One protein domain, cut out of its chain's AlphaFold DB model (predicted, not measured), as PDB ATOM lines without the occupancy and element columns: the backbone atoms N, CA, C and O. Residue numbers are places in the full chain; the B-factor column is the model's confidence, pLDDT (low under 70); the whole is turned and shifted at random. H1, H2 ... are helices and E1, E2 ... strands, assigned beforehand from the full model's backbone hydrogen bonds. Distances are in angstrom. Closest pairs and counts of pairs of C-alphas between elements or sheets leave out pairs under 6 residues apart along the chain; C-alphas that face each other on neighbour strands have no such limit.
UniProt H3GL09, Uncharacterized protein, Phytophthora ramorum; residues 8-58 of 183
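AT A GLANCE: This is residues 8 to 58 of the 183 residues of an uncharacterized protein of Phytophthora ramorum (UniProt H3GL09). Little regular structure is present: one helix, H1, makes one long side of a flat piece, and unnamed stretches make most of the rest. Residues 8 to 26 run out in a loop and back before H1; after it, residues 42 to 54 turn and fold back to a short strand, E1, away from the helix. The printed part has 51 residues with one named helix and then one named strand, is mostly helix by class with 18 residues in named elements, and is compact, with a radius of gyration of the C-alphas of 10.9 A and spans of 30 by 24 by 13 A.

IN THESE COORDINATES: H1, residues 27 to 41, begins at C-alpha 27 (188.675, 149.699, 162.790) and is 21.0 A long from first to last C-alpha. E1, residues 55 to 57, is 6.9 A long and ends at C-alpha 57 (197.929, 136.118, 154.879).

HOW THE PARTS SIT: H1 and E1 are apart, with no C-alpha of the one within 8 A of the other. E1 pairs with no named strand. In H1 every O i to N i+4 pair is within hydrogen-bond range.

THE WHOLE: The two C-alphas farthest apart, those of Asp 26 and Ser 45, are 31.1 A apart. The printed part has no cut, and the link from H1 to E1, 13 residues, is long. Mean pLDDT of the printed part is 87.1, and no printed residue is under 70.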
ATOM      1  N   TYR A   8     198.790 140.327 157.912       93.56
ATOM      2  CA  TYR A   8     199.986 141.125 158.135       93.56
ATOM      3  C   TYR A   8     200.097 142.188 157.053       93.56
ATOM      4  O   TYR A   8     199.686 141.975 155.915       93.56
ATOM      5  N   TYR A   9     200.708 143.316 157.380       92.44
ATOM      6  CA  TYR A   9     201.075 144.321 156.397       92.44
ATOM      7  C   TYR A   9     202.542 144.699 156.537       92.44
ATOM      8  O   TYR A   9     203.151 144.623 157.612       92.44
ATOM      9  N   LYS A  10     203.117 145.134 155.422       91.56
ATOM     10  CA  LYS A  10     204.500 145.581 155.367       91.56
ATOM     11  C   LYS A  10     204.592 147.078 155.693       91.56
ATOM     12  O   LYS A  10     204.133 147.908 154.907       91.56
ATOM     13  N   PRO A  11     205.208 147.472 156.824       85.31
ATOM     14  CA  PRO A  11     205.189 148.870 157.260       85.31
ATOM     15  C   PRO A  11     206.119 149.777 156.436       85.31
ATOM     16  O   PRO A  11     205.896 150.989 156.357       85.31
ATOM     17  N   THR A  12     207.177 149.223 155.832       80.75
ATOM     18  CA  THR A  12     208.157 149.954 155.008       80.75
ATOM     19  C   THR A  12     208.649 149.092 153.842       80.75
ATOM     20  O   THR A  12     208.705 147.872 153.951       80.75
ATOM     21  N   ASN A  13     209.066 149.707 152.728       78.62
ATOM     22  CA  ASN A  13     209.475 148.975 151.515       78.62
ATOM     23  C   ASN A  13     210.617 147.968 151.746       78.62
ATOM     24  O   ASN A  13     210.655 146.937 151.082       78.62
ATOM     25  N   ASN A  14     211.504 148.255 152.704       81.88
ATOM     26  CA  ASN A  14     212.675 147.433 153.019       81.88
ATOM     27  C   ASN A  14     212.495 146.602 154.303       81.88
ATOM     28  O   ASN A  14     213.471 146.044 154.796       81.88
ATOM     29  N   ALA A  15     211.286 146.551 154.878       85.38
ATOM     30  CA  ALA A  15     211.019 145.687 156.023       85.38
ATOM     31  C   ALA A  15     211.210 144.223 155.615       85.38
ATOM     32  O   ALA A  15     210.649 143.772 154.609       85.38
ATOM     33  N   TYR A  16     211.989 143.485 156.404       90.25
ATOM     34  CA  TYR A  16     212.084 142.039 156.254       90.25
ATOM     35  C   TYR A  16     210.783 141.392 156.735       90.25
ATOM     36  O   TYR A  16     210.062 141.964 157.550       90.25
ATOM     37  N   GLN A  17     210.496 140.176 156.271       89.19
ATOM     38  CA  GLN A  17     209.267 139.450 156.617       89.19
ATOM     39  C   GLN A  17     209.040 139.325 158.135       89.19
ATOM     40  O   GLN A  17     207.915 139.441 158.607       89.19
ATOM     41  N   LYS A  18     210.118 139.156 158.913       89.75
ATOM     42  CA  LYS A  18     210.080 139.110 160.385       89.75
ATOM     43  C   LYS A  18     209.604 140.415 161.047       89.75
ATOM     44  O   LYS A  18     209.216 140.389 162.207       89.75
ATOM     45  N   ASP A  19     209.664 141.532 160.323       91.81
ATOM     46  CA  ASP A  19     209.310 142.871 160.798       91.81
ATOM     47  C   ASP A  19     207.909 143.300 160.310       91.81
ATOM     48  O   ASP A  19     207.512 144.459 160.478       91.81
ATOM     49  N   TYR A  20     207.160 142.397 159.663       92.75
ATOM     50  CA  TYR A  20     205.780 142.659 159.257       92.75
ATOM     51  C   TYR A  20     204.883 142.764 160.486       92.75
ATOM     52  O   TYR A  20     205.062 142.057 161.477       92.75
ATOM     53  N   GLN A  21     203.909 143.666 160.419       92.56
ATOM     54  CA  GLN A  21     203.031 143.961 161.544       92.56
ATOM     55  C   GLN A  21     201.661 143.348 161.305       92.56
ATOM     56  O   GLN A  21     201.169 143.355 160.179       92.56
ATOM     57  N   VAL A  22     201.047 142.831 162.367       92.81
ATOM     58  CA  VAL A  22     199.659 142.366 162.317       92.81
ATOM     59  C   VAL A  22     198.758 143.575 162.098       92.81
ATOM     60  O   VAL A  22     198.847 144.574 162.820       92.81
ATOM     61  N   LEU A  23     197.906 143.484 161.085       91.50
ATOM     62  CA  LEU A  23     196.848 144.441 160.836       91.50
ATOM     63  C   LEU A  23     195.760 144.213 161.884       91.50
ATOM     64  O   LEU A  23     195.215 143.117 161.997       91.50
ATOM     65  N   CYS A  24     195.486 145.227 162.698       90.12
ATOM     66  CA  CYS A  24     194.496 145.114 163.756       90.12
ATOM     67  C   CYS A  24     193.088 144.930 163.173       90.12
ATOM     68  O   CYS A  24     192.722 145.593 162.209       90.12
ATOM     69  N   ASN A  25     192.282 144.081 163.814       85.31
ATOM     70  CA  ASN A  25     190.876 143.874 163.442       85.31
ATOM     71  C   ASN A  25     189.964 145.026 163.918       85.31
ATOM     72  O   ASN A  25     188.865 145.206 163.402       85.31
ATOM     73  N   ASP A  26     190.416 145.816 164.898       91.06
ATOM     74  CA  ASP A  26     189.726 147.026 165.354       91.06
ATOM     75  C   ASP A  26     189.866 148.148 164.314       91.06
ATOM     76  O   ASP A  26     190.977 148.563 163.979       91.06
ATOM     77  N   SER A  27     188.732 148.677 163.843       87.12
ATOM     78  CA  SER A  27     188.675 149.699 162.790       87.12
ATOM     79  C   SER A  27     189.450 150.980 163.130       87.12
ATOM     80  O   SER A  27     190.121 151.533 162.256       87.12
ATOM     81  N   SER A  28     189.415 151.436 164.384       90.88
ATOM     82  CA  SER A  28     190.114 152.652 164.810       90.88
ATOM     83  C   SER A  28     191.630 152.448 164.836       90.88
ATOM     84  O   SER A  28     192.395 153.293 164.369       90.88
ATOM     85  N   THR A  29     192.074 151.281 165.302       91.38
ATOM     86  CA  THR A  29     193.500 150.945 165.388       91.38
ATOM     87  C   THR A  29     194.075 150.642 164.005       91.38
ATOM     88  O   THR A  29     195.164 151.113 163.669       91.38
ATOM     89  N   MET A  30     193.315 149.938 163.166       90.19
ATOM     90  CA  MET A  30     193.640 149.693 161.762       90.19
ATOM     91  C   MET A  30     193.828 151.005 160.998       90.19
ATOM     92  O   MET A  30     194.821 151.173 160.288       90.19
ATOM     93  N   GLN A  31     192.918 151.968 161.176       91.69
ATOM     94  CA  GLN A  31     193.029 153.276 160.535       91.69
ATOM     95  C   GLN A  31     194.320 153.994 160.949       91.69
ATOM     96  O   GLN A  31     195.047 154.492 160.090       91.69
ATOM     97  N   VAL A  32     194.670 153.973 162.239       93.62
ATOM     98  CA  VAL A  32     195.927 154.555 162.737       93.62
ATOM     99  C   VAL A  32     197.156 153.863 162.133       93.62
ATOM    100  O   VAL A  32     198.124 154.541 161.767       93.62
ATOM    101  N   GLN A  33     197.135 152.534 161.991       92.81
ATOM    102  CA  GLN A  33     198.225 151.766 161.379       92.81
ATOM    103  C   GLN A  33     198.429 152.141 159.905       92.81
ATOM    104  O   GLN A  33     199.559 152.428 159.488       92.81
ATOM    105  N   LEU A  34     197.340 152.195 159.134       90.69
ATOM    106  CA  LEU A  34     197.368 152.533 157.711       90.69
ATOM    107  C   LEU A  34     197.747 153.999 157.475       90.69
ATOM    108  O   LEU A  34     198.613 154.274 156.643       90.69
ATOM    109  N   ASP A  35     197.209 154.933 158.263       91.31
ATOM    110  CA  ASP A  35     197.585 156.350 158.202       91.31
ATOM    111  C   ASP A  35     199.068 156.548 158.507       91.31
ATOM    112  O   ASP A  35     199.760 157.341 157.861       91.31
ATOM    113  N   THR A  36     199.591 155.808 159.483       90.06
ATOM    114  CA  THR A  36     201.011 155.858 159.833       90.06
ATOM    115  C   THR A  36     201.878 155.329 158.690       90.06
ATOM    116  O   THR A  36     202.893 155.950 158.355       90.06
ATOM    117  N   ALA A  37     201.483 154.221 158.058       88.56
ATOM    118  CA  ALA A  37     202.180 153.664 156.900       88.56
ATOM    119  C   ALA A  37     202.158 154.628 155.698       88.56
ATOM    120  O   ALA A  37     203.204 154.883 155.091       88.56
ATOM    121  N   TRP A  38     201.003 155.236 155.417       87.94
ATOM    122  CA  TRP A  38     200.820 156.246 154.372       87.94
ATOM    123  C   TRP A  38     201.651 157.511 154.622       87.94
ATOM    124  O   TRP A  38     202.334 158.009 153.726       87.94
ATOM    125  N   ARG A  39     201.669 158.044 155.850       87.38
ATOM    126  CA  ARG A  39     202.489 159.226 156.191       87.38
ATOM    127  C   ARG A  39     203.980 158.943 156.033       87.38
ATOM    128  O   ARG A  39     204.707 159.775 155.487       87.38
ATOM    129  N   LYS A  40     204.438 157.755 156.442       83.62
ATOM    130  CA  LYS A  40     205.826 157.308 156.236       83.62
ATOM    131  C   LYS A  40     206.178 157.159 154.756       83.62
ATOM    132  O   LYS A  40     207.347 157.291 154.399       83.62
ATOM    133  N   ALA A  41     205.194 156.957 153.881       83.06
ATOM    134  CA  ALA A  41     205.415 156.902 152.441       83.06
ATOM    135  C   ALA A  41     205.951 158.211 151.852       83.06
ATOM    136  O   ALA A  41     206.688 158.177 150.871       83.06
ATOM    137  N   ARG A  42     205.690 159.361 152.492       82.19
ATOM    138  CA  ARG A  42     206.267 160.654 152.082       82.19
ATOM    139  C   ARG A  42     207.797 160.659 152.099       82.19
ATOM    140  O   ARG A  42     208.402 161.417 151.356       82.19
ATOM    141  N   LEU A  43     208.417 159.819 152.927       80.12
ATOM    142  CA  LEU A  43     209.874 159.709 153.034       80.12
ATOM    143  C   LEU A  43     210.502 158.879 151.895       80.12
ATOM    144  O   LEU A  43     211.711 158.671 151.887       80.12
ATOM    145  N   ARG A  44     209.696 158.367 150.954       77.31
ATOM    146  CA  ARG A  44     210.133 157.518 149.834       77.31
ATOM    147  C   ARG A  44     210.437 158.363 148.590       77.31
ATOM    148  O   ARG A  44     209.944 159.476 148.452       77.31
ATOM    149  N   SER A  45     211.180 157.800 147.634       73.44
ATOM    150  CA  SER A  45     211.591 158.484 146.392       73.44
ATOM    151  C   SER A  45     210.427 158.965 145.514       73.44
ATOM    152  O   SER A  45     210.521 160.023 144.904       73.44
ATOM    153  N   ARG A  46     209.316 158.217 145.475       76.62
ATOM    154  CA  ARG A  46     208.060 158.606 144.795       76.62
ATOM    155  C   ARG A  46     207.053 159.294 145.730       76.62
ATOM    156  O   ARG A  46     205.919 159.555 145.336       76.62
ATOM    157  N   GLY A  47     207.458 159.566 146.972       79.25
ATOM    158  CA  GLY A  47     206.604 160.112 148.018       79.25
ATOM    159  C   GLY A  47     205.329 159.294 148.238       79.25
ATOM    160  O   GLY A  47     205.280 158.085 148.004       79.25
ATOM    161  N   GLN A  48     204.274 159.981 148.672       81.94
ATOM    162  CA  GLN A  48     202.954 159.386 148.897       81.94
ATOM    163  C   GLN A  48     202.255 158.952 147.600       81.94
ATOM    164  O   GLN A  48     201.515 157.978 147.607       81.94
ATOM    165  N   ALA A  49     202.533 159.618 146.475       81.94
ATOM    166  CA  ALA A  49     201.917 159.316 145.181       81.94
ATOM    167  C   ALA A  49     202.259 157.912 144.644       81.94
ATOM    168  O   ALA A  49     201.559 157.403 143.777       81.94
ATOM    169  N   GLY A  50     203.328 157.290 145.152       78.81
ATOM    170  CA  GLY A  50     203.719 155.916 144.829       78.81
ATOM    171  C   GLY A  50     203.570 154.939 145.994       78.81
ATOM    172  O   GLY A  50     204.329 153.976 146.060       78.81
ATOM    173  N   PHE A  51     202.698 155.217 146.966       84.25
ATOM    174  CA  PHE A  51     202.443 154.278 148.055       84.25
ATOM    175  C   PHE A  51     201.637 153.074 147.568       84.25
ATOM    176  O   PHE A  51     200.587 153.219 146.951       84.25
ATOM    177  N   GLU A  52     202.116 151.898 147.947       85.88
ATOM    178  CA  GLU A  52     201.459 150.618 147.745       85.88
ATOM    179  C   GLU A  52     201.379 149.912 149.101       85.88
ATOM    180  O   GLU A  52     202.341 149.940 149.882       85.88
ATOM    181  N   LEU A  53     200.208 149.349 149.403       87.25
ATOM    182  CA  LEU A  53     199.960 148.581 150.616       87.25
ATOM    183  C   LEU A  53     200.055 147.094 150.278       87.25
ATOM    184  O   LEU A  53     199.196 146.558 149.585       87.25
ATOM    185  N   GLU A  54     201.082 146.432 150.803       89.50
ATOM    186  CA  GLU A  54     201.264 144.986 150.667       89.50
ATOM    187  C   GLU A  54     200.666 144.284 151.895       89.50
ATOM    188  O   GLU A  54     201.076 144.557 153.032       89.50
ATOM    189  N   LEU A  55     199.700 143.390 151.658       91.19
ATOM    190  CA  LEU A  55     199.044 142.564 152.674       91.19
ATOM    191  C   LEU A  55     199.435 141.094 152.495       91.19
ATOM    192  O   LEU A  55     199.504 140.594 151.376       91.19
ATOM    193  N   TYR A  56     199.651 140.403 153.609       90.62
ATOM    194  CA  TYR A  56     200.088 139.013 153.654       90.62
ATOM    195  C   TYR A  56     199.184 138.217 154.582       90.62
ATOM    196  O   TYR A  56     198.977 138.596 155.732       90.62
ATOM    197  N   VAL A  57     198.689 137.088 154.094       90.31
ATOM    198  CA  VAL A  57     197.929 136.118 154.879       90.31
ATOM    199  C   VAL A  57     198.730 134.828 154.894       90.31
ATOM    200  O   VAL A  57     199.154 134.354 153.840       90.31
ATOM    201  N   TYR A  58     198.966 134.280 156.083       82.88
ATOM    202  CA  TYR A  58     199.663 133.009 156.228       82.88
ATOM    203  C   TYR A  58     198.665 131.918 156.554       82.88
ATOM    204  O   TYR A  58     197.999 131.961 157.588       82.88
TER     205      TYR A  58